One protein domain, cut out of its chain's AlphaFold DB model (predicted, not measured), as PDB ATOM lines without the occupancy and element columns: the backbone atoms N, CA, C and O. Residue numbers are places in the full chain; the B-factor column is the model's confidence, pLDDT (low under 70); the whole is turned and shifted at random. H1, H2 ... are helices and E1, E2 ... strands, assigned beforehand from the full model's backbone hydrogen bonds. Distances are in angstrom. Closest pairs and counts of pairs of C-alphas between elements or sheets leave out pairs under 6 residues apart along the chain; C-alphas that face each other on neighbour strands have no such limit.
ATOM      1  N   ALA A   2      33.957 -34.020  -6.531       27.58
ATOM      2  CA  ALA A   2      32.487 -33.826  -6.653       27.58
ATOM      3  C   ALA A   2      31.989 -32.551  -7.371       27.58
ATOM      4  O   ALA A   2      32.663 -31.524  -7.357       27.58
ATOM      5  N   LYS A   3      30.813 -32.615  -8.010       34.22
ATOM      6  CA  LYS A   3      30.641 -31.951  -9.300       34.22
ATOM      7  C   LYS A   3      31.641 -32.626 -10.240       34.22
ATOM      8  O   LYS A   3      31.263 -33.717 -10.557       34.22
ATOM      9  N   LYS A   4      32.871 -32.201 -10.580       35.62
ATOM     10  CA  LYS A   4      33.964 -32.941 -11.325       35.62
ATOM     11  C   LYS A   4      34.021 -32.984 -12.850       35.62
ATOM     12  O   LYS A   4      34.939 -32.442 -13.430       35.62
ATOM     13  N   ILE A   5      33.178 -33.696 -13.571       34.88
ATOM     14  CA  ILE A   5      31.831 -34.252 -13.292       34.88
ATOM     15  C   ILE A   5      30.676 -33.206 -13.049       34.88
ATOM     16  O   ILE A   5      29.528 -33.453 -13.368       34.88
ATOM     17  N   VAL A   6      31.010 -31.912 -12.853       32.12
ATOM     18  CA  VAL A   6      30.422 -30.881 -13.724       32.12
ATOM     19  C   VAL A   6      31.109 -31.051 -15.082       32.12
ATOM     20  O   VAL A   6      31.670 -30.109 -15.605       32.12
ATOM     21  N   ALA A   7      31.534 -32.286 -15.353       32.19
ATOM     22  CA  ALA A   7      31.249 -33.381 -16.304       32.19
ATOM     23  C   ALA A   7      31.501 -32.953 -17.667       32.19
ATOM     24  O   ALA A   7      30.694 -33.128 -18.569       32.19
ATOM     25  N   THR A   8      32.601 -32.217 -17.657       38.28
ATOM     26  CA  THR A   8      33.012 -31.365 -18.699       38.28
ATOM     27  C   THR A   8      31.718 -30.607 -19.105       38.28
ATOM     28  O   THR A   8      31.485 -30.460 -20.274       38.28
ATOM     29  N   MET A   9      30.866 -30.174 -18.120       32.62
ATOM     30  CA  MET A   9      29.364 -30.296 -17.908       32.62
ATOM     31  C   MET A   9      28.501 -29.622 -18.916       32.62
ATOM     32  O   MET A   9      27.284 -29.547 -18.840       32.62
ATOM     33  N   LEU A  10      29.188 -29.000 -19.795       30.48
ATOM     34  CA  LEU A  10      28.696 -28.272 -20.873       30.48
ATOM     35  C   LEU A  10      29.596 -28.871 -21.955       30.48
ATOM     36  O   LEU A  10      30.414 -28.157 -22.520       30.48
ATOM     37  N   LEU A  11      29.520 -30.212 -22.136       32.38
ATOM     38  CA  LEU A  11      30.530 -31.073 -22.787       32.38
ATOM     39  C   LEU A  11      30.394 -30.929 -24.265       32.38
ATOM     40  O   LEU A  11      29.822 -31.770 -24.945       32.38
ATOM     41  N   CYS A  12      30.831 -29.747 -24.679       33.34
ATOM     42  CA  CYS A  12      30.316 -28.962 -25.788       33.34
ATOM     43  C   CYS A  12      29.045 -28.155 -25.465       33.34
ATOM     44  O   CYS A  12      28.805 -27.159 -26.127       33.34
ATOM     45  N   LEU A  13      28.271 -28.511 -24.428       37.09
ATOM     46  CA  LEU A  13      27.020 -27.862 -24.006       37.09
ATOM     47  C   LEU A  13      26.079 -27.804 -25.176       37.09
ATOM     48  O   LEU A  13      25.778 -26.756 -25.742       37.09
ATOM     49  N   GLY A  14      25.724 -29.030 -25.538       29.67
ATOM     50  CA  GLY A  14      25.479 -29.457 -26.891       29.67
ATOM     51  C   GLY A  14      26.803 -29.609 -27.648       29.67
ATOM     52  O   GLY A  14      27.511 -28.661 -27.900       29.67
ATOM     53  N   PHE A  15      27.074 -30.697 -28.336       29.17
ATOM     54  CA  PHE A  15      26.327 -31.004 -29.551       29.17
ATOM     55  C   PHE A  15      25.272 -29.983 -30.047       29.17
ATOM     56  O   PHE A  15      24.301 -30.312 -30.705       29.17
ATOM     57  N   ASN A  16      25.430 -28.701 -29.762       35.16
ATOM     58  CA  ASN A  16      24.493 -27.663 -30.109       35.16
ATOM     59  C   ASN A  16      24.892 -27.071 -31.429       35.16
ATOM     60  O   ASN A  16      24.042 -26.783 -32.248       35.16
ATOM     61  N   GLY A  17      26.182 -27.092 -31.714       33.62
ATOM     62  CA  GLY A  17      26.629 -27.239 -33.076       33.62
ATOM     63  C   GLY A  17      26.593 -28.666 -33.641       33.62
ATOM     64  O   GLY A  17      27.231 -28.821 -34.660       33.62
ATOM     65  N   LEU A  18      25.916 -29.707 -33.106       31.14
ATOM     66  CA  LEU A  18      25.719 -30.915 -33.958       31.14
ATOM     67  C   LEU A  18      24.984 -30.517 -35.240       31.14
ATOM     68  O   LEU A  18      25.135 -31.177 -36.251       31.14
ATOM     69  N   PHE A  19      24.269 -29.384 -35.184       34.31
ATOM     70  CA  PHE A  19      23.965 -28.601 -36.369       34.31
ATOM     71  C   PHE A  19      24.108 -27.090 -36.184       34.31
ATOM     72  O   PHE A  19      24.522 -26.445 -37.115       34.31
ATOM     73  N   ALA A  20      23.788 -26.453 -35.052       36.12
ATOM     74  CA  ALA A  20      23.013 -25.207 -35.111       36.12
ATOM     75  C   ALA A  20      23.713 -23.828 -35.299       36.12
ATOM     76  O   ALA A  20      23.201 -22.788 -34.873       36.12
ATOM     77  N   LEU A  21      24.771 -23.791 -36.109       38.06
ATOM     78  CA  LEU A  21      24.591 -23.062 -37.369       38.06
ATOM     79  C   LEU A  21      24.120 -24.080 -38.385       38.06
ATOM     80  O   LEU A  21      24.879 -24.465 -39.270       38.06
ATOM     81  N   ASP A  22      22.884 -24.545 -38.199       38.59
ATOM     82  CA  ASP A  22      22.224 -25.378 -39.174       38.59
ATOM     83  C   ASP A  22      22.311 -24.431 -40.347       38.59
ATOM     84  O   ASP A  22      21.830 -23.287 -40.266       38.59
ATOM     85  N   SER A  23      23.103 -24.800 -41.352       39.75
ATOM     86  CA  SER A  23      23.408 -23.897 -42.451       39.75
ATOM     87  C   SER A  23      22.117 -23.426 -43.135       39.75
ATOM     88  O   SER A  23      22.202 -22.503 -43.946       39.75
ATOM     89  N   ASN A  24      20.978 -24.005 -42.710       40.34
ATOM     90  CA  ASN A  24      19.589 -23.808 -43.057       40.34
ATOM     91  C   ASN A  24      18.606 -23.419 -41.916       40.34
ATOM     92  O   ASN A  24      17.421 -23.307 -42.215       40.34
ATOM     93  N   THR A  25      18.972 -23.161 -40.642       36.66
ATOM     94  CA  THR A  25      17.981 -22.541 -39.701       36.66
ATOM     95  C   THR A  25      17.655 -21.097 -40.049       36.66
ATOM     96  O   THR A  25      16.702 -20.517 -39.534       36.66
ATOM     97  N   THR A  26      18.428 -20.510 -40.952       40.75
ATOM     98  CA  THR A  26      18.008 -19.335 -41.692       40.75
ATOM     99  C   THR A  26      17.078 -19.790 -42.813       40.75
ATOM    100  O   THR A  26      17.510 -19.995 -43.946       40.75
ATOM    101  N   ASP A  27      15.801 -19.984 -42.482       36.59
ATOM    102  CA  ASP A  27      14.736 -19.999 -43.482       36.59
ATOM    103  C   ASP A  27      14.821 -18.671 -44.259       36.59
ATOM    104  O   ASP A  27      14.456 -17.605 -43.758       36.59
ATOM    105  N   GLY A  28      15.351 -18.724 -45.480       40.62
ATOM    106  CA  GLY A  28      15.441 -17.584 -46.391       40.62
ATOM    107  C   GLY A  28      16.648 -16.663 -46.180       40.62
ATOM    108  O   GLY A  28      17.326 -16.711 -45.165       40.62
ATOM    109  N   ASN A  29      16.915 -15.836 -47.197       42.78
ATOM    110  CA  ASN A  29      17.926 -14.772 -47.256       42.78
ATOM    111  C   ASN A  29      18.212 -14.112 -45.893       42.78
ATOM    112  O   ASN A  29      17.527 -13.160 -45.505       42.78
ATOM    113  N   VAL A  30      19.227 -14.582 -45.166       48.91
ATOM    114  CA  VAL A  30      19.684 -13.922 -43.942       48.91
ATOM    115  C   VAL A  30      20.882 -13.056 -44.279       48.91
ATOM    116  O   VAL A  30      22.019 -13.504 -44.396       48.91
ATOM    117  N   THR A  31      20.586 -11.771 -44.442       55.06
ATOM    118  CA  THR A  31      21.560 -10.718 -44.723       55.06
ATOM    119  C   THR A  31      22.221 -10.163 -43.458       55.06
ATOM    120  O   THR A  31      23.165  -9.390 -43.574       55.06
ATOM    121  N   GLU A  32      21.758 -10.553 -42.259       67.94
ATOM    122  CA  GLU A  32      22.151  -9.949 -40.976       67.94
ATOM    123  C   GLU A  32      22.419 -10.990 -39.872       67.94
ATOM    124  O   GLU A  32      21.662 -11.946 -39.692       67.94
ATOM    125  N   VAL A  33      23.470 -10.760 -39.075       69.88
ATOM    126  CA  VAL A  33      23.915 -11.647 -37.979       69.88
ATOM    127  C   VAL A  33      22.825 -11.845 -36.924       69.88
ATOM    128  O   VAL A  33      22.647 -12.939 -36.403       69.88
ATOM    129  N   GLU A  34      22.049 -10.809 -36.617       71.69
ATOM    130  CA  GLU A  34      21.025 -10.869 -35.568       71.69
ATOM    131  C   GLU A  34      19.867 -11.818 -35.910       71.69
ATOM    132  O   GLU A  34      19.361 -12.516 -35.030       71.69
ATOM    133  N   SER A  35      19.503 -11.920 -37.191       68.50
ATOM    134  CA  SER A  35      18.503 -12.884 -37.670       68.50
ATOM    135  C   SER A  35      19.015 -14.326 -37.560       68.50
ATOM    136  O   SER A  35      18.301 -15.211 -37.089       68.50
ATOM    137  N   MET A  36      20.291 -14.551 -37.892       69.88
ATOM    138  CA  MET A  36      20.953 -15.848 -37.712       69.88
ATOM    139  C   MET A  36      20.946 -16.289 -36.239       69.88
ATOM    140  O   MET A  36      20.656 -17.445 -35.945       69.88
ATOM    141  N   LEU A  37      21.226 -15.367 -35.312       73.31
ATOM    142  CA  LEU A  37      21.240 -15.646 -33.872       73.31
ATOM    143  C   LEU A  37      19.832 -15.863 -33.302       73.31
ATOM    144  O   LEU A  37      19.632 -16.766 -32.494       73.31
ATOM    145  N   SER A  38      18.854 -15.067 -33.737       72.00
ATOM    146  CA  SER A  38      17.468 -15.139 -33.247       72.00
ATOM    147  C   SER A  38      16.749 -16.426 -33.659       72.00
ATOM    148  O   SER A  38      15.858 -16.879 -32.947       72.00
ATOM    149  N   ASN A  39      17.152 -17.033 -34.780       66.31
ATOM    150  CA  ASN A  39      16.608 -18.301 -35.276       66.31
ATOM    151  C   ASN A  39      17.378 -19.532 -34.772       66.31
ATOM    152  O   ASN A  39      17.143 -20.648 -35.245       66.31
ATOM    153  N   SER A  40      18.317 -19.356 -33.839       68.44
ATOM    154  CA  SER A  40      19.096 -20.472 -33.323       68.44
ATOM    155  C   SER A  40      18.207 -21.490 -32.605       68.44
ATOM    156  O   SER A  40      17.447 -21.156 -31.700       68.44
ATOM    157  N   LYS A  41      18.359 -22.769 -32.961       66.50
ATOM    158  CA  LYS A  41      17.782 -23.901 -32.213       66.50
ATOM    159  C   LYS A  41      18.643 -24.305 -30.998       66.50
ATOM    160  O   LYS A  41      18.302 -25.243 -30.281       66.50
ATOM    161  N   ILE A  42      19.777 -23.629 -30.780       67.06
ATOM    162  CA  ILE A  42      20.747 -23.927 -29.709       67.06
ATOM    163  C   ILE A  42      20.377 -23.236 -28.409       67.06
ATOM    164  O   ILE A  42      20.449 -23.829 -27.330       67.06
ATOM    165  N   PHE A  43      20.093 -21.949 -28.508       76.50
ATOM    166  CA  PHE A  43      19.979 -21.059 -27.373       76.50
ATOM    167  C   PHE A  43      18.891 -20.038 -27.657       76.50
ATOM    168  O   PHE A  43      18.624 -19.681 -28.802       76.50
ATOM    169  N   THR A  44      18.308 -19.516 -26.589       84.56
ATOM    170  CA  THR A  44      17.456 -18.337 -26.682       84.56
ATOM    171  C   THR A  44      18.344 -17.103 -26.781       84.56
ATOM    172  O   THR A  44      19.117 -16.823 -25.863       84.56
ATOM    173  N   PHE A  45      18.262 -16.377 -27.894       83.44
ATOM    174  CA  PHE A  45      18.956 -15.101 -28.072       83.44
ATOM    175  C   PHE A  45      18.406 -14.040 -27.106       83.44
ATOM    176  O   PHE A  45      17.191 -13.910 -26.954       83.44
ATOM    177  N   ILE A  46      19.295 -13.283 -26.451       89.00
ATOM    178  CA  ILE A  46      18.919 -12.223 -25.502       89.00
ATOM    179  C   ILE A  46      19.173 -10.840 -26.103       89.00
ATOM    180  O   ILE A  46      18.262 -10.015 -26.166       89.00
ATOM    181  N   LYS A  47      20.422 -10.557 -26.491       90.38
ATOM    182  CA  LYS A  47      20.832  -9.274 -27.084       90.38
ATOM    183  C   LYS A  47      22.152  -9.400 -27.838       90.38
ATOM    184  O   LYS A  47      22.920 -10.332 -27.607       90.38
ATOM    185  N   ARG A  48      22.443  -8.403 -28.674       85.56
ATOM    186  CA  ARG A  48      23.703  -8.230 -29.407       85.56
ATOM    187  C   ARG A  48      24.150  -6.773 -29.345       85.56
ATOM    188  O   ARG A  48      23.323  -5.869 -29.403       85.56
ATOM    189  N   GLU A  49      25.457  -6.557 -29.275       88.81
ATOM    190  CA  GLU A  49      26.087  -5.261 -29.527       88.81
ATOM    191  C   GLU A  49      27.286  -5.478 -30.449       88.81
ATOM    192  O   GLU A  49      28.158  -6.298 -30.159       88.81
ATOM    193  N   ALA A  50      27.337  -4.745 -31.559       85.62
ATOM    194  CA  ALA A  50      28.396  -4.878 -32.548       85.62
ATOM    195  C   ALA A  50      28.840  -3.515 -33.083       85.62
ATOM    196  O   ALA A  50      28.057  -2.567 -33.160       85.62
ATOM    197  N   ALA A  51      30.113  -3.435 -33.456       84.06
ATOM    198  CA  ALA A  51      30.677  -2.358 -34.248       84.06
ATOM    199  C   ALA A  51      31.010  -2.904 -35.642       84.06
ATOM    200  O   ALA A  51      31.802  -3.840 -35.780       84.06
ATOM    201  N   GLU A  52      30.399  -2.308 -36.662       77.19
ATOM    202  CA  GLU A  52      30.541  -2.722 -38.058       77.19
ATOM    203  C   GLU A  52      31.538  -1.829 -38.807       77.19
ATOM    204  O   GLU A  52      31.615  -0.615 -38.603       77.19
ATOM    205  N   SER A  53      32.307  -2.449 -39.697       71.75
ATOM    206  CA  SER A  53      33.203  -1.810 -40.662       71.75
ATOM    207  C   SER A  53      33.180  -2.605 -41.974       71.75
ATOM    208  O   SER A  53      32.702  -3.738 -41.996       71.75
ATOM    209  N   GLU A  54      33.652  -2.040 -43.091       74.81
ATOM    210  CA  GLU A  54      33.620  -2.740 -44.388       74.81
ATOM    211  C   GLU A  54      34.285  -4.127 -44.307       74.81
ATOM    212  O   GLU A  54      35.489  -4.242 -44.079       74.81
ATOM    213  N   GLY A  55      33.489  -5.185 -44.498       74.25
ATOM    214  CA  GLY A  55      33.974  -6.568 -44.510       74.25
ATOM    215  C   GLY A  55      34.419  -7.116 -43.148       74.25
ATOM    216  O   GLY A  55      34.989  -8.210 -43.103       74.25
ATOM    217  N   PHE A  56      34.122  -6.421 -42.045       83.75
ATOM    218  CA  PHE A  56      34.497  -6.853 -40.701       83.75
ATOM    219  C   PHE A  56      33.531  -6.354 -39.625       83.75
ATOM    220  O   PHE A  56      33.177  -5.175 -39.577       83.75
ATOM    221  N   GLU A  57      33.186  -7.235 -38.696       85.19
ATOM    222  CA  GLU A  57      32.349  -6.929 -37.546       85.19
ATOM    223  C   GLU A  57      33.003  -7.457 -36.265       85.19
ATOM    224  O   GLU A  57      33.482  -8.589 -36.210       85.19
ATOM    225  N   LYS A  58      33.005  -6.639 -35.210       90.00
ATOM    226  CA  LYS A  58      33.424  -7.061 -33.870       90.00
ATOM    227  C   LYS A  58      32.343  -6.723 -32.865       90.00
ATOM    228  O   LYS A  58      31.868  -5.588 -32.821       90.00
ATOM    229  N   GLY A  59      31.980  -7.683 -32.032       89.69
ATOM    230  CA  GLY A  59      30.872  -7.503 -31.110       89.69
ATOM    231  C   GLY A  59      30.749  -8.619 -30.098       89.69
ATOM    232  O   GLY A  59      31.657  -9.431 -29.913       89.69
ATOM    233  N   TYR A  60      29.604  -8.636 -29.433       88.50
ATOM    234  CA  TYR A  60      29.191  -9.750 -28.608       88.50
ATOM    235  C   TYR A  60      27.692  -9.994 -28.731       88.50
ATOM    236  O   TYR A  60      26.916  -9.083 -29.029       88.50
ATOM    237  N   PHE A  61      27.280 -11.222 -28.443       86.88
ATOM    238  CA  PHE A  61      25.886 -11.530 -28.159       86.88
ATOM    239  C   PHE A  61      25.750 -12.292 -26.849       86.88
ATOM    240  O   PHE A  61      26.672 -12.988 -26.425       86.88
ATOM    241  N   GLU A  62      24.598 -12.150 -26.206       88.25
ATOM    242  CA  GLU A  62      24.220 -12.910 -25.021       88.25
ATOM    243  C   GLU A  62      23.099 -13.885 -25.372       88.25
ATOM    244  O   GLU A  62      22.179 -13.563 -26.134       88.25
ATOM    245  N   GLY A  63      23.195 -15.086 -24.815       86.69
ATOM    246  CA  GLY A  63      22.243 -16.163 -25.021       86.69
ATOM    247  C   GLY A  63      21.980 -16.922 -23.729       86.69
ATOM    248  O   GLY A  63      22.756 -16.851 -22.774       86.69
ATOM    249  N   LYS A  64      20.873 -17.658 -23.719       86.06
ATOM    250  CA  LYS A  64      20.460 -18.508 -22.607       86.06
ATOM    251  C   LYS A  64      20.189 -19.924 -23.081       86.06
ATOM    252  O   LYS A  64      19.502 -20.123 -24.082       86.06
ATOM    253  N   ILE A  65      20.685 -20.895 -22.328       83.25
ATOM    254  CA  ILE A  65      20.303 -22.301 -22.439       83.25
ATOM    255  C   ILE A  65      19.540 -22.650 -21.173       83.25
ATOM    256  O   ILE A  65      20.047 -22.478 -20.061       83.25
ATOM    257  N   THR A  66      18.306 -23.109 -21.326       83.50
ATOM    258  CA  THR A  66      17.507 -23.525 -20.177       83.50
ATOM    259  C   THR A  66      18.087 -24.792 -19.563       83.50
ATOM    260  O   THR A  66      18.719 -25.613 -20.234       83.50
ATOM    261  N   ARG A  67      17.851 -24.973 -18.266       82.75
ATOM    262  CA  ARG A  67      18.212 -26.188 -17.543       82.75
ATOM    263  C   ARG A  67      17.724 -27.448 -18.267       82.75
ATOM    264  O   ARG A  67      18.496 -28.385 -18.430       82.75
ATOM    265  N   GLU A  68      16.469 -27.455 -18.712       82.88
ATOM    266  CA  GLU A  68      15.843 -28.597 -19.391       82.88
ATOM    267  C   GLU A  68      16.540 -28.927 -20.719       82.88
ATOM    268  O   GLU A  68      16.866 -30.084 -20.984       82.88
ATOM    269  N   GLU A  69      16.844 -27.916 -21.539       77.81
ATOM    270  CA  GLU A  69      17.588 -28.104 -22.790       77.81
ATOM    271  C   GLU A  69      18.983 -28.678 -22.537       77.81
ATOM    272  O   GLU A  69      19.428 -29.574 -23.256       77.81
ATOM    273  N   ALA A  70      19.685 -28.176 -21.519       74.12
ATOM    274  CA  ALA A  70      20.999 -28.681 -21.144       74.12
ATOM    275  C   ALA A  70      20.935 -30.140 -20.644       74.12
ATOM    276  O   ALA A  70      21.741 -30.959 -21.084       74.12
ATOM    277  N   GLU A  71      19.961 -30.490 -19.794       76.38
ATOM    278  CA  GLU A  71      19.761 -31.865 -19.302       76.38
ATOM    279  C   GLU A  71      19.440 -32.844 -20.442       76.38
ATOM    280  O   GLU A  71      20.034 -33.925 -20.514       76.38
ATOM    281  N   ASN A  72      18.551 -32.461 -21.364       76.56
ATOM    282  CA  ASN A  72      18.185 -33.287 -22.517       76.56
ATOM    283  C   ASN A  72      19.389 -33.562 -23.426       76.56
ATOM    284  O   ASN A  72      19.584 -34.689 -23.877       76.56
ATOM    285  N   ARG A  73      20.241 -32.560 -23.663       72.50
ATOM    286  CA  ARG A  73      21.435 -32.704 -24.515       72.50
ATOM    287  C   ARG A  73      22.462 -33.663 -23.927       72.50
ATOM    288  O   ARG A  73      22.987 -34.498 -24.656       72.50
ATOM    289  N   VAL A  74      22.726 -33.564 -22.626       69.25
ATOM    290  CA  VAL A  74      23.639 -34.490 -21.937       69.25
ATOM    291  C   VAL A  74      23.075 -35.911 -21.964       69.25
ATOM    292  O   VAL A  74      23.798 -36.852 -22.275       69.25
ATOM    293  N   THR A  75      21.771 -36.064 -21.721       73.56
ATOM    294  CA  THR A  75      21.107 -37.375 -21.747       73.56
ATOM    295  C   THR A  75      21.185 -38.024 -23.130       73.56
ATOM    296  O   THR A  75      21.604 -39.173 -23.235       73.56
ATOM    297  N   ASN A  76      20.854 -37.287 -24.195       71.88
ATOM    298  CA  ASN A  76      20.931 -37.793 -25.569       71.88
ATOM    299  C   ASN A  76      22.361 -38.196 -25.952       71.88
ATOM    300  O   ASN A  76      22.553 -39.203 -26.620       71.88
ATOM    301  N   PHE A  77      23.370 -37.442 -25.507       65.88
ATOM    302  CA  PHE A  77      24.768 -37.801 -25.737       65.88
ATOM    303  C   PHE A  77      25.130 -39.135 -25.080       65.88
ATOM    304  O   PHE A  77      25.660 -40.013 -25.752       65.88
ATOM    305  N   ILE A  78      24.788 -39.324 -23.802       64.94
ATOM    306  CA  ILE A  78      25.042 -40.596 -23.109       64.94
ATOM    307  C   ILE A  78      24.315 -41.746 -23.823       64.94
ATOM    308  O   ILE A  78      24.886 -42.820 -23.993       64.94
ATOM    309  N   GLN A  79      23.097 -41.513 -24.327       67.56
ATOM    310  CA  GLN A  79      22.363 -42.511 -25.112       67.56
ATOM    311  C   GLN A  79      23.113 -42.948 -26.378       67.56
ATOM    312  O   GLN A  79      23.010 -44.114 -26.751       67.56
ATOM    313  N   THR A  80      23.906 -42.074 -27.013       61.94
ATOM    314  CA  THR A  80      24.681 -42.449 -28.213       61.94
ATOM    315  C   THR A  80      25.736 -43.525 -27.952       61.94
ATOM    316  O   THR A  80      26.110 -44.223 -28.890       61.94
ATOM    317  N   PHE A  81      26.170 -43.740 -26.703       55.34
ATOM    318  CA  PHE A  81      27.106 -44.818 -26.352       55.34
ATOM    319  C   PHE A  81      26.559 -46.217 -26.638       55.34
ATOM    320  O   PHE A  81      27.338 -47.126 -26.920       55.34
ATOM    321  N   SER A  82      25.233 -46.377 -26.674       59.53
ATOM    322  CA  SER A  82      24.602 -47.623 -27.125       59.53
ATOM    323  C   SER A  82      24.970 -47.999 -28.568       59.53
ATOM    324  O   SER A  82      25.058 -49.182 -28.885       59.53
ATOM    325  N   ASN A  83      25.285 -47.018 -29.423       51.84
ATOM    326  CA  ASN A  83      25.745 -47.258 -30.795       51.84
ATOM    327  C   ASN A  83      27.203 -47.751 -30.858       51.84
ATOM    328  O   ASN A  83      27.656 -48.194 -31.909       51.84
ATOM    329  N   PHE A  84      27.939 -47.675 -29.747       47.38
ATOM    330  CA  PHE A  84      29.345 -48.074 -29.627       47.38
ATOM    331  C   PHE A  84      29.524 -49.362 -28.808       47.38
ATOM    332  O   PHE A  84      30.599 -49.605 -28.266       47.38
ATOM    333  N   GLY A  85      28.477 -50.185 -28.697       48.25
ATOM    334  CA  GLY A  85      28.550 -51.493 -28.039       48.25
ATOM    335  C   GLY A  85      28.503 -51.456 -26.510       48.25
ATOM    336  O   GLY A  85      28.676 -52.495 -25.880       48.25
ATOM    337  N   VAL A  86      28.237 -50.293 -25.902       54.69
ATOM    338  CA  VAL A  86      27.953 -50.188 -24.461       54.69
ATOM    339  C   VAL A  86      26.535 -50.696 -24.197       54.69
ATOM    340  O   VAL A  86      25.598 -50.335 -24.918       54.69
ATOM    341  N   SER A  87      26.355 -51.535 -23.176       67.12
ATOM    342  CA  SER A  87      25.050 -52.144 -22.908       67.12
ATOM    343  C   SER A  87      24.010 -51.098 -22.497       67.12
ATOM    344  O   SER A  87      24.318 -50.060 -21.906       67.12
ATOM    345  N   LYS A  88      22.733 -51.381 -22.774       76.56
ATOM    346  CA  LYS A  88      21.635 -50.494 -22.366       76.56
ATOM    347  C   LYS A  88      21.608 -50.270 -20.851       76.56
ATOM    348  O   LYS A  88      21.305 -49.169 -20.411       76.56
ATOM    349  N   GLU A  89      21.936 -51.294 -20.074       76.19
ATOM    350  CA  GLU A  89      21.968 -51.233 -18.612       76.19
ATOM    351  C   GLU A  89      23.067 -50.285 -18.113       76.19
ATOM    352  O   GLU A  89      22.810 -49.462 -17.237       76.19
ATOM    353  N   GLU A  90      24.257 -50.324 -18.722       68.75
ATOM    354  CA  GLU A  90      25.339 -49.375 -18.432       68.75
ATOM    355  C   GLU A  90      24.970 -47.947 -18.848       68.75
ATOM    356  O   GLU A  90      25.187 -47.008 -18.083       68.75
ATOM    357  N   VAL A  91      24.361 -47.765 -20.025       70.94
ATOM    358  CA  VAL A  91      23.871 -46.453 -20.488       70.94
ATOM    359  C   VAL A  91      22.814 -45.888 -19.531       70.94
ATOM    360  O   VAL A  91      22.908 -44.729 -19.122       70.94
ATOM    361  N   ASP A  92      21.827 -46.697 -19.144       82.12
ATOM    362  CA  ASP A  92      20.770 -46.302 -18.211       82.12
ATOM    363  C   ASP A  92      21.355 -45.981 -16.820       82.12
ATOM    364  O   ASP A  92      20.937 -45.000 -16.197       82.12
ATOM    365  N   SER A  93      22.369 -46.732 -16.367       75.31
ATOM    366  CA  SER A  93      23.111 -46.454 -15.129       75.31
ATOM    367  C   SER A  93      23.855 -45.121 -15.192       75.31
ATOM    368  O   SER A  93      23.741 -44.319 -14.270       75.31
ATOM    369  N   LEU A  94      24.554 -44.821 -16.293       70.00
ATOM    370  CA  LEU A  94      25.256 -43.544 -16.473       70.00
ATOM    371  C   LEU A  94      24.290 -42.348 -16.446       70.00
ATOM    372  O   LEU A  94      24.597 -41.299 -15.873       70.00
ATOM    373  N   ILE A  95      23.104 -42.494 -17.047       78.81
ATOM    374  CA  ILE A  95      22.053 -41.466 -17.007       78.81
ATOM    375  C   ILE A  95      21.495 -41.312 -15.585       78.81
ATOM    376  O   ILE A  95      21.231 -40.184 -15.153       78.81
ATOM    377  N   ALA A  96      21.296 -42.417 -14.864       79.31
ATOM    378  CA  ALA A  96      20.852 -42.395 -13.475       79.31
ATOM    379  C   ALA A  96      21.881 -41.687 -12.584       79.31
ATOM    380  O   ALA A  96      21.518 -40.727 -11.904       79.31
ATOM    381  N   ASP A  97      23.161 -42.045 -12.690       72.38
ATOM    382  CA  ASP A  97      24.267 -41.421 -11.955       72.38
ATOM    383  C   ASP A  97      24.363 -39.914 -12.239       72.38
ATOM    384  O   ASP A  97      24.531 -39.094 -11.326       72.38
ATOM    385  N   PHE A  98      24.194 -39.506 -13.503       73.44
ATOM    386  CA  PHE A  98      24.138 -38.093 -13.879       73.44
ATOM    387  C   PHE A  98      22.999 -37.353 -13.157       73.44
ATOM    388  O   PHE A  98      23.211 -36.269 -12.605       73.44
ATOM    389  N   LYS A  99      21.798 -37.936 -13.104       77.44
ATOM    390  CA  LYS A  99      20.644 -37.326 -12.426       77.44
ATOM    391  C   LYS A  99      20.801 -37.322 -10.905       77.44
ATOM    392  O   LYS A  99      20.524 -36.303 -10.272       77.44
ATOM    393  N   GLU A 100      21.274 -38.418 -10.321       74.38
ATOM    394  CA  GLU A 100      21.478 -38.567  -8.876       74.38
ATOM    395  C   GLU A 100      22.586 -37.653  -8.341       74.38
ATOM    396  O   GLU A 100      22.481 -37.130  -7.230       74.38
ATOM    397  N   SER A 101      23.604 -37.361  -9.157       63.69
ATOM    398  CA  SER A 101      24.656 -36.389  -8.827       63.69
ATOM    399  C   SER A 101      24.204 -34.917  -8.867       63.69
ATOM    400  O   SER A 101      24.992 -34.017  -8.557       63.69
ATOM    401  N   GLY A 102      22.930 -34.658  -9.187       62.03
ATOM    402  CA  GLY A 102      22.302 -33.336  -9.156       62.03
ATOM    403  C   GLY A 102      22.008 -32.716 -10.526       62.03
ATOM    404  O   GLY A 102      21.454 -31.615 -10.557       62.03
ATOM    405  N   GLY A 103      22.332 -33.401 -11.633       69.00
ATOM    406  CA  GLY A 103      22.021 -32.967 -13.001       69.00
ATOM    407  C   GLY A 103      22.518 -31.554 -13.338       69.00
ATOM    408  O   GLY A 103      23.593 -31.133 -12.902       69.00
ATOM    409  N   VAL A 104      21.722 -30.798 -14.108       73.19
ATOM    410  CA  VAL A 104      21.996 -29.377 -14.382       73.19
ATOM    411  C   VAL A 104      21.323 -28.529 -13.295       73.19
ATOM    412  O   VAL A 104      20.099 -28.534 -13.181       73.19
ATOM    413  N   PRO A 105      22.071 -27.776 -12.471       70.50
ATOM    414  CA  PRO A 105      21.487 -27.090 -11.318       70.50
ATOM    415  C   PRO A 105      20.594 -25.894 -11.688       70.50
ATOM    416  O   PRO A 105      19.605 -25.637 -10.998       70.50
ATOM    417  N   SER A 106      20.911 -25.168 -12.764       79.31
ATOM    418  CA  SER A 106      20.220 -23.938 -13.179       79.31
ATOM    419  C   SER A 106      20.436 -23.610 -14.663       79.31
ATOM    420  O   SER A 106      21.275 -24.227 -15.322       79.31
ATOM    421  N   ASP A 107      19.683 -22.639 -15.186       84.69
ATOM    422  CA  ASP A 107      19.873 -22.122 -16.545       84.69
ATOM    423  C   ASP A 107      21.290 -21.553 -16.752       84.69
ATOM    424  O   ASP A 107      21.917 -21.018 -15.829       84.69
ATOM    425  N   ILE A 108      21.787 -21.637 -17.986       82.12
ATOM    426  CA  ILE A 108      23.108 -21.140 -18.369       82.12
ATOM    427  C   ILE A 108      22.949 -19.889 -19.227       82.12
ATOM    428  O   ILE A 108      22.625 -19.975 -20.412       82.12
ATOM    429  N   ASP A 109      23.230 -18.737 -18.631       87.62
ATOM    430  CA  ASP A 109      23.418 -17.486 -19.352       87.62
ATOM    431  C   ASP A 109      24.882 -17.395 -19.798       87.62
ATOM    432  O   ASP A 109      25.809 -17.665 -19.020       87.62
ATOM    433  N   PHE A 110      25.106 -17.009 -21.051       86.69
ATOM    434  CA  PHE A 110      26.439 -16.876 -21.629       86.69
ATOM    435  C   PHE A 110      26.548 -15.648 -22.534       86.69
ATOM    436  O   PHE A 110      25.553 -15.109 -23.019       86.69
ATOM    437  N   ARG A 111      27.788 -15.234 -22.789       88.19
ATOM    438  CA  ARG A 111      28.161 -14.191 -23.745       88.19
ATOM    439  C   ARG A 111      29.194 -14.738 -24.718       88.19
ATOM    440  O   ARG A 111      30.194 -15.288 -24.274       88.19
ATOM    441  N   TYR A 112      28.988 -14.552 -26.014       87.00
ATOM    442  CA  TYR A 112      29.988 -14.844 -27.035       87.00
ATOM    443  C   TYR A 112      30.578 -13.547 -27.576       87.00
ATOM    444  O   TYR A 112      29.873 -12.772 -28.218       87.00
ATOM    445  N   ASP A 113      31.857 -13.314 -27.298       88.94
ATOM    446  CA  ASP A 113      32.641 -12.195 -27.820       88.94
ATOM    447  C   ASP A 113      33.342 -12.626 -29.104       88.94
ATOM    448  O   ASP A 113      34.143 -13.559 -29.061       88.94
ATOM    449  N   TYR A 114      33.071 -11.954 -30.224       86.75
ATOM    450  CA  TYR A 114      33.487 -12.426 -31.542       86.75
ATOM    451  C   TYR A 114      34.116 -11.361 -32.433       86.75
ATOM    452  O   TYR A 114      33.819 -10.166 -32.352       86.75
ATOM    453  N   GLU A 115      34.948 -11.851 -33.344       90.56
ATOM    454  CA  GLU A 115      35.391 -11.176 -34.555       90.56
ATOM    455  C   GLU A 115      34.856 -11.957 -35.758       90.56
ATOM    456  O   GLU A 115      35.055 -13.166 -35.868       90.56
ATOM    457  N   LEU A 116      34.145 -11.264 -36.642       87.00
ATOM    458  CA  LEU A 116      33.541 -11.806 -37.849       87.00
ATOM    459  C   LEU A 116      34.167 -11.116 -39.062       87.00
ATOM    460  O   LEU A 116      34.160  -9.891 -39.179       87.00
ATOM    461  N   LYS A 117      34.675 -11.913 -39.993       89.62
ATOM    462  CA  LYS A 117      35.200 -11.466 -41.277       89.62
ATOM    463  C   LYS A 117      34.349 -12.048 -42.394       89.62
ATOM    464  O   LYS A 117      34.207 -13.264 -42.492       89.62
ATOM    465  N   TYR A 118      33.831 -11.199 -43.270       84.88
ATOM    466  CA  TYR A 118      33.078 -11.666 -44.432       84.88
ATOM    467  C   TYR A 118      34.048 -12.140 -45.522       84.88
ATOM    468  O   TYR A 118      35.084 -11.517 -45.768       84.88
ATOM    469  N   LEU A 119      33.722 -13.252 -46.180       80.81
ATOM    470  CA  LEU A 119      34.485 -13.785 -47.317       80.81
ATOM    471  C   LEU A 119      34.015 -13.199 -48.662       80.81
ATOM    472  O   LEU A 119      34.644 -13.424 -49.695       80.81
ATOM    473  N   GLY A 120      32.937 -12.413 -48.642       76.50
ATOM    474  CA  GLY A 120      32.426 -11.623 -49.757       76.50
ATOM    475  C   GLY A 120      31.654 -10.401 -49.255       76.50
ATOM    476  O   GLY A 120      31.838  -9.966 -48.123       76.50
ATOM    477  N   GLU A 121      30.773  -9.850 -50.088       72.38
ATOM    478  CA  GLU A 121      29.993  -8.645 -49.749       72.38
ATOM    479  C   GLU A 121      28.838  -8.905 -48.757       72.38
ATOM    480  O   GLU A 121      28.194  -7.959 -48.310       72.38
ATOM    481  N   SER A 122      28.549 -10.168 -48.412       68.81
ATOM    482  CA  SER A 122      27.470 -10.555 -47.490       68.81
ATOM    483  C   SER A 122      27.762 -11.878 -46.768       68.81
ATOM    484  O   SER A 122      28.611 -12.655 -47.211       68.81
ATOM    485  N   LEU A 123      27.017 -12.169 -45.687       71.38
ATOM    486  CA  LEU A 123      27.067 -13.455 -44.961       71.38
ATOM    487  C   LEU A 123      26.818 -14.663 -45.873       71.38
ATOM    488  O   LEU A 123      27.431 -15.712 -45.694       71.38
ATOM    489  N   GLU A 124      25.948 -14.509 -46.874       71.06
ATOM    490  CA  GLU A 124      25.590 -15.567 -47.827       71.06
ATOM    491  C   GLU A 124      26.774 -16.017 -48.692       71.06
ATOM    492  O   GLU A 124      26.777 -17.130 -49.210       71.06
ATOM    493  N   LYS A 125      27.787 -15.160 -48.869       76.88
ATOM    494  CA  LYS A 125      29.015 -15.502 -49.604       76.88
ATOM    495  C   LYS A 125      30.044 -16.233 -48.744       76.88
ATOM    496  O   LYS A 125      31.037 -16.714 -49.286       76.88
ATOM    497  N   GLY A 126      29.795 -16.334 -47.442       80.94
ATOM    498  CA  GLY A 126      30.668 -16.977 -46.474       80.94
ATOM    499  C   GLY A 126      31.277 -16.003 -45.470       80.94
ATOM    500  O   GLY A 126      31.352 -14.792 -45.699       80.94
ATOM    501  N   PHE A 127      31.727 -16.550 -44.346       83.88
ATOM    502  CA  PHE A 127      32.322 -15.802 -43.247       83.88
ATOM    503  C   PHE A 127      33.292 -16.665 -42.436       83.88
ATOM    504  O   PHE A 127      33.134 -17.881 -42.349       83.88
ATOM    505  N   ASP A 128      34.243 -16.006 -41.784       88.06
ATOM    506  CA  ASP A 128      35.038 -16.563 -40.694       88.06
ATOM    507  C   ASP A 128      34.654 -15.853 -39.392       88.06
ATOM    508  O   ASP A 128      34.678 -14.626 -39.322       88.06
ATOM    509  N   MET A 129      34.313 -16.615 -38.360       85.25
ATOM    510  CA  MET A 129      33.985 -16.123 -37.025       85.25
ATOM    511  C   MET A 129      34.929 -16.768 -36.014       85.25
ATOM    512  O   MET A 129      35.091 -17.986 -36.022       85.25
ATOM    513  N   ASP A 130      35.540 -15.976 -35.142       89.69
ATOM    514  CA  ASP A 130      36.414 -16.456 -34.066       89.69
ATOM    515  C   ASP A 130      36.085 -15.695 -32.785       89.69
ATOM    516  O   ASP A 130      35.922 -14.471 -32.805       89.69
ATOM    517  N   GLY A 131      35.936 -16.406 -31.674       88.38
ATOM    518  CA  GLY A 131      35.475 -15.787 -30.448       88.38
ATOM    519  C   GLY A 131      35.513 -16.677 -29.221       88.38
ATOM    520  O   GLY A 131      35.746 -17.884 -29.281       88.38
ATOM    521  N   LYS A 132      35.231 -16.058 -28.074       89.81
ATOM    522  CA  LYS A 132      35.248 -16.706 -26.759       89.81
ATOM    523  C   LYS A 132      33.876 -16.681 -26.111       89.81
ATOM    524  O   LYS A 132      33.188 -15.665 -26.149       89.81
ATOM    525  N   ILE A 133      33.508 -17.788 -25.471       86.19
ATOM    526  CA  ILE A 133      32.260 -17.913 -24.718       86.19
ATOM    527  C   ILE A 133      32.553 -17.691 -23.236       86.19
ATOM    528  O   ILE A 133      33.232 -18.498 -22.603       86.19
ATOM    529  N   THR A 134      32.014 -16.606 -22.691       88.00
ATOM    530  CA  THR A 134      32.022 -16.261 -21.269       88.00
ATOM    531  C   THR A 134      30.753 -16.777 -20.599       88.00
ATOM    532  O   THR A 134      29.648 -16.516 -21.074       88.00
ATOM    533  N   ILE A 135      30.891 -17.468 -19.468       84.62
ATOM    534  CA  ILE A 135      29.750 -17.921 -18.664       84.62
ATOM    535  C   ILE A 135      29.309 -16.804 -17.712       84.62
ATOM    536  O   ILE A 135      30.122 -16.279 -16.952       84.62
ATOM    537  N   LEU A 136      28.023 -16.447 -17.746       86.94
ATOM    538  CA  LEU A 136      27.454 -15.351 -16.954       86.94
ATOM    539  C   LEU A 136      26.746 -15.837 -15.684       86.94
ATOM    540  O   LEU A 136      26.727 -15.114 -14.688       86.94
ATOM    541  N   THR A 137      26.202 -17.060 -15.679       84.81
ATOM    542  CA  THR A 137      25.574 -17.630 -14.478       84.81
ATOM    543  C   THR A 137      26.619 -17.787 -13.355       84.81
ATOM    544  O   THR A 137      27.576 -18.551 -13.526       84.81
ATOM    545  N   PRO A 138      26.450 -17.140 -12.182       84.94
ATOM    546  CA  PRO A 138      27.495 -17.054 -11.154       84.94
ATOM    547  C   PRO A 138      28.030 -18.400 -10.649       84.94
ATOM    548  O   PRO A 138      29.232 -18.541 -10.422       84.94
ATOM    549  N   GLU A 139      27.158 -19.398 -10.491       79.31
ATOM    550  CA  GLU A 139      27.542 -20.727 -10.002       79.31
ATOM    551  C   GLU A 139      28.486 -21.449 -10.973       79.31
ATOM    552  O   GLU A 139      29.478 -22.039 -10.546       79.31
ATOM    553  N   TYR A 140      28.217 -21.368 -12.280       76.88
ATOM    554  CA  TYR A 140      29.070 -21.957 -13.315       76.88
ATOM    555  C   TYR A 140      30.324 -21.117 -13.566       76.88
ATOM    556  O   TYR A 140      31.396 -21.676 -13.776       76.88
ATOM    557  N   ALA A 141      30.220 -19.789 -13.486       81.25
ATOM    558  CA  ALA A 141      31.353 -18.879 -13.607       81.25
ATOM    559  C   ALA A 141      32.396 -19.118 -12.499       81.25
ATOM    560  O   ALA A 141      33.594 -19.163 -12.776       81.25
ATOM    561  N   ALA A 142      31.958 -19.337 -11.254       80.69
ATOM    562  CA  ALA A 142      32.849 -19.675 -10.142       80.69
ATOM    563  C   ALA A 142      33.589 -21.003 -10.373       80.69
ATOM    564  O   ALA A 142      34.781 -21.103 -10.088       80.69
ATOM    565  N   ILE A 143      32.899 -22.002 -10.936       75.06
ATOM    566  CA  ILE A 143      33.502 -23.283 -11.324       75.06
ATOM    567  C   ILE A 143      34.515 -23.062 -12.456       75.06
ATOM    568  O   ILE A 143      35.659 -23.488 -12.331       75.06
ATOM    569  N   ALA A 144      34.138 -22.351 -13.523       77.69
ATOM    570  CA  ALA A 144      35.026 -22.077 -14.651       77.69
ATOM    571  C   ALA A 144      36.318 -21.377 -14.202       77.69
ATOM    572  O   ALA A 144      37.416 -21.817 -14.536       77.69
ATOM    573  N   GLN A 145      36.193 -20.361 -13.346       84.19
ATOM    574  CA  GLN A 145      37.336 -19.649 -12.789       84.19
ATOM    575  C   GLN A 145      38.221 -20.541 -11.917       84.19
ATOM    576  O   GLN A 145      39.442 -20.413 -11.973       84.19
ATOM    577  N   ALA A 146      37.630 -21.432 -11.118       77.12
ATOM    578  CA  ALA A 146      38.388 -22.336 -10.262       77.12
ATOM    579  C   ALA A 146      39.209 -23.347 -11.079       77.12
ATOM    580  O   ALA A 146      40.360 -23.596 -10.735       77.12
ATOM    581  N   PHE A 147      38.642 -23.915 -12.151       72.88
ATOM    582  CA  PHE A 147      39.279 -24.979 -12.942       72.88
ATOM    583  C   PHE A 147      40.160 -24.472 -14.084       72.88
ATOM    584  O   PHE A 147      41.280 -24.946 -14.243       72.88
ATOM    585  N   PHE A 148      39.684 -23.493 -14.847       78.44
ATOM    586  CA  PHE A 148      40.366 -22.992 -16.043       78.44
ATOM    587  C   PHE A 148      41.134 -21.687 -15.797       78.44
ATOM    588  O   PHE A 148      41.754 -21.147 -16.709       78.44
ATOM    589  N   GLY A 149      41.030 -21.103 -14.598       83.19
ATOM    590  CA  GLY A 149      41.585 -19.777 -14.314       83.19
ATOM    591  C   GLY A 149      40.899 -18.637 -15.080       83.19
ATOM    592  O   GLY A 149      41.391 -17.508 -15.058       83.19
ATOM    593  N   THR A 150      39.771 -18.906 -15.748       85.88
ATOM    594  CA  THR A 150      39.038 -17.952 -16.589       85.88
ATOM    595  C   THR A 150      37.529 -18.189 -16.537       85.88
ATOM    596  O   THR A 150      37.067 -19.324 -16.438       85.88
ATOM    597  N   TYR A 151      36.746 -17.119 -16.690       83.06
ATOM    598  CA  TYR A 151      35.295 -17.181 -16.909       83.06
ATOM    599  C   TYR A 151      34.908 -17.487 -18.363       83.06
ATOM    600  O   TYR A 151      33.735 -17.741 -18.643       83.06
ATOM    601  N   ALA A 152      35.879 -17.460 -19.282       85.88
ATOM    602  CA  ALA A 152      35.699 -17.732 -20.704       85.88
ATOM    603  C   ALA A 152      36.491 -18.980 -21.141       85.88
ATOM    604  O   ALA A 152      37.543 -18.845 -21.775       85.88
ATOM    605  N   PRO A 153      36.051 -20.191 -20.747       81.00
ATOM    606  CA  PRO A 153      36.831 -21.413 -20.928       81.00
ATOM    607  C   PRO A 153      36.760 -21.997 -22.345       81.00
ATOM    608  O   PRO A 153      37.501 -22.930 -22.633       81.00
ATOM    609  N   LEU A 154      35.892 -21.487 -23.226       84.38
ATOM    610  CA  LEU A 154      35.665 -22.036 -24.566       84.38
ATOM    611  C   LEU A 154      35.997 -21.005 -25.650       84.38
ATOM    612  O   LEU A 154      35.532 -19.865 -25.586       84.38
ATOM    613  N   ASN A 155      36.754 -21.429 -26.663       87.25
ATOM    614  CA  ASN A 155      36.958 -20.692 -27.910       87.25
ATOM    615  C   ASN A 155      36.221 -21.400 -29.046       87.25
ATOM    616  O   ASN A 155      36.438 -22.593 -29.255       87.25
ATOM    617  N   LEU A 156      35.388 -20.674 -29.783       84.69
ATOM    618  CA  LEU A 156      34.649 -21.179 -30.934       84.69
ATOM    619  C   LEU A 156      35.173 -20.495 -32.192       84.69
ATOM    620  O   LEU A 156      35.280 -19.273 -32.252       84.69
ATOM    621  N   LYS A 157      35.467 -21.299 -33.207       87.56
ATOM    622  CA  LYS A 157      35.812 -20.831 -34.538       87.56
ATOM    623  C   LYS A 157      34.897 -21.484 -35.555       87.56
ATOM    624  O   LYS A 157      34.758 -22.704 -35.570       87.56
ATOM    625  N   ILE A 158      34.301 -20.668 -36.409       84.19
ATOM    626  CA  ILE A 158      33.414 -21.091 -37.486       84.19
ATOM    627  C   ILE A 158      33.967 -20.527 -38.789       84.19
ATOM    628  O   ILE A 158      34.286 -19.346 -38.866       84.19
ATOM    629  N   SER A 159      34.055 -21.356 -39.817       85.44
ATOM    630  CA  SER A 159      34.342 -20.931 -41.183       85.44
ATOM    631  C   SER A 159      33.258 -21.485 -42.090       85.44
ATOM    632  O   SER A 159      33.079 -22.697 -42.171       85.44
ATOM    633  N   LYS A 160      32.502 -20.606 -42.740       82.06
ATOM    634  CA  LYS A 160      31.439 -20.972 -43.675       82.06
ATOM    635  C   LYS A 160      31.790 -20.439 -45.052       82.06
ATOM    636  O   LYS A 160      32.057 -19.253 -45.211       82.06
ATOM    637  N   THR A 161      31.741 -21.305 -46.049       81.12
ATOM    638  CA  THR A 161      31.842 -20.956 -47.469       81.12
ATOM    639  C   THR A 161      30.525 -21.300 -48.169       81.12
ATOM    640  O   THR A 161      29.557 -21.691 -47.519       81.12
ATOM    641  N   LEU A 162      30.467 -21.145 -49.494       75.25
ATOM    642  CA  LEU A 162      29.301 -21.570 -50.278       75.25
ATOM    643  C   LEU A 162      29.110 -23.094 -50.298       75.25
ATOM    644  O   LEU A 162      27.992 -23.551 -50.506       75.25
ATOM    645  N   GLU A 163      30.187 -23.861 -50.125       76.69
ATOM    646  CA  GLU A 163      30.190 -25.319 -50.325       76.69
ATOM    647  C   GLU A 163      30.379 -26.091 -49.014       76.69
ATOM    648  O   GLU A 163      29.753 -27.131 -48.822       76.69
ATOM    649  N   ASP A 164      31.188 -25.546 -48.104       77.94
ATOM    650  CA  ASP A 164      31.612 -26.206 -46.869       77.94
ATOM    651  C   ASP A 164      31.386 -25.305 -45.642       77.94
ATOM    652  O   ASP A 164      31.613 -24.089 -45.698       77.94
ATOM    653  N   ALA A 165      31.046 -25.920 -44.509       79.19
ATOM    654  CA  ALA A 165      31.112 -25.314 -43.182       79.19
ATOM    655  C   ALA A 165      32.106 -26.084 -42.305       79.19
ATOM    656  O   ALA A 165      32.163 -27.308 -42.354       79.19
ATOM    657  N   LYS A 166      32.906 -25.372 -41.512       85.62
ATOM    658  CA  LYS A 166      33.881 -25.939 -40.576       85.62
ATOM    659  C   LYS A 166      33.723 -25.288 -39.223       85.62
ATOM    660  O   LYS A 166      33.692 -24.060 -39.130       85.62
ATOM    661  N   VAL A 167      33.702 -26.097 -38.179       82.44
ATOM    662  CA  VAL A 167      33.630 -25.613 -36.806       82.44
ATOM    663  C   VAL A 167      34.745 -26.239 -35.989       82.44
ATOM    664  O   VAL A 167      35.100 -27.400 -36.170       82.44
ATOM    665  N   LYS A 168      35.323 -25.437 -35.101       86.75
ATOM    666  CA  LYS A 168      36.361 -25.842 -34.164       86.75
ATOM    667  C   LYS A 168      36.073 -25.234 -32.799       86.75
ATOM    668  O   LYS A 168      35.920 -24.019 -32.676       86.75
ATOM    669  N   LEU A 169      36.025 -26.080 -31.781       84.06
ATOM    670  CA  LEU A 169      35.833 -25.717 -30.385       84.06
ATOM    671  C   LEU A 169      37.087 -26.109 -29.605       84.06
ATOM    672  O   LEU A 169      37.498 -27.265 -29.638       84.06
ATOM    673  N   SER A 170      37.687 -25.166 -28.889       88.00
ATOM    674  CA  SER A 170      38.880 -25.411 -28.071       88.00
ATOM    675  C   SER A 170      38.622 -25.034 -26.618       88.00
ATOM    676  O   SER A 170      38.040 -23.984 -26.335       88.00
ATOM    677  N   LEU A 171      39.076 -25.884 -25.701       84.50
ATOM    678  CA  LEU A 171      38.961 -25.669 -24.260       84.50
ATOM    679  C   LEU A 171      40.230 -24.998 -23.718       84.50
ATOM    680  O   LEU A 171      41.346 -25.311 -24.140       84.50
ATOM    681  N   ALA A 172      40.064 -24.083 -22.768       85.19
ATOM    682  CA  ALA A 172      41.168 -23.493 -22.023       85.19
ATOM    683  C   ALA A 172      41.940 -24.553 -21.214       85.19
ATOM    684  O   ALA A 172      41.395 -25.588 -20.829       85.19
TER     685      ALA A 172
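AT A GLANCE: This is residues 2 to 172 of the 570 residues of the protein "YdgA family protein" of Campylobacteraceae bacterium (UniProt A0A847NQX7). One twisted sheet of six strands, E1 to E6 side by side in chain order, makes the main part of this domain, and a helical hairpin, H3 and H4, reaches away from it beyond one end. The short helix H2 is over one face of the sheet, towards the E1 edge, and H5 is over the opposite face, near the end of E4. The printed part has 171 residues, with five named helices and six named strands in the order H1, H2, E1, E2, H3, H4, E3, E4, H5, E5, E6, and its class is mixed, helices and strands. The sheet is antiparallel throughout. The whole is compact, with a radius of gyration of the C-alphas of 17.4 A, yet elongated, spanning 54 by 34 by 24 A.

HOW THE PARTS SIT: Residues 2 to 14 hold no named element and run to H1, residues 15 to 18, which is close but not clearly touching H3, residues 67 to 84; the closest C-alphas, of Phe 15 and Arg 73, are 7.2 A apart. H1 is not on the sheet, but only just, with 4 pairs of C-alphas within 10 A. H2, residues 33 to 38, is on the sheet at a height of 7.2 A, and its closest C-alpha to E1, residues 44 to 53, is that of Ser 38, 5.4 A from that of Phe 45. It is only just over E2, residues 56 to 65, with 3 of its C-alphas, and runs along the strands, at 0 degrees to E2 on the local plane. E1 and E2 form a hairpin, with N 46 and O 62 at 2.9 A. H3 and H4, residues 88 to 100, form a helical hairpin: they touch at a shallow tilt of 23 degrees, opposite ways, with residues 75 to 82 of H3 alone, the closest C-alphas being those of Gln 79 and Val 91 at 6.3 A. H4 is not on the sheet. E3, residues 108 to 118, is antiparallel to E2, with N 61 and O 112 at 3.0 A, and forms a hairpin with E4, residues 127 to 135, where N 113 and O 132 are 2.9 A apart. H5, residues 138 to 148, is on the opposite face from H2 at a height of 9.6 A, its Ala 141 C-alpha 5.4 A from that of Ile 135 in E4. E5, residues 154 to 160, is antiparallel to E4, with N 129 and O 158 at 2.8 A, and forms a hairpin with E6, residues 164 to 171, with N 157 and O 168 at 2.8 A. Every O i to N i+4 pair is within hydrogen-bond range in H2, H4 and H5, and 10 of 14 are in H3; H1 is too short for such a pair.

IN THESE COORDINATES: H1 begins at C-alpha 15, (26.327, -31.004, -29.551). E1 is 26.8 A long and bends by 57 degrees at residue 47; E2, 27.8 A, bends by 51 degrees at residue 59. H3 is 27.4 A long and H4 18.0 A. E3, 29.5 A, begins at C-alpha 108, (23.108, -21.140, -18.369), and bends by 53 degrees at residue 115. E4 is 24.8 A long, H5 15.0 A, E5 19.6 A and E6 23.8 A. E6 ends at C-alpha 171, (38.961, -25.669, -24.260).

THE WHOLE: The C-alphas of Glu 54 and Glu 89 are the two farthest apart, at 56.1 A. The printed part has no cut, and the link from H1 to H2 is long, with 14 residues. The mean pLDDT of the printed part is 70.9; 55 residues are under 70, among them residues 2 to 33 and 77 to 87.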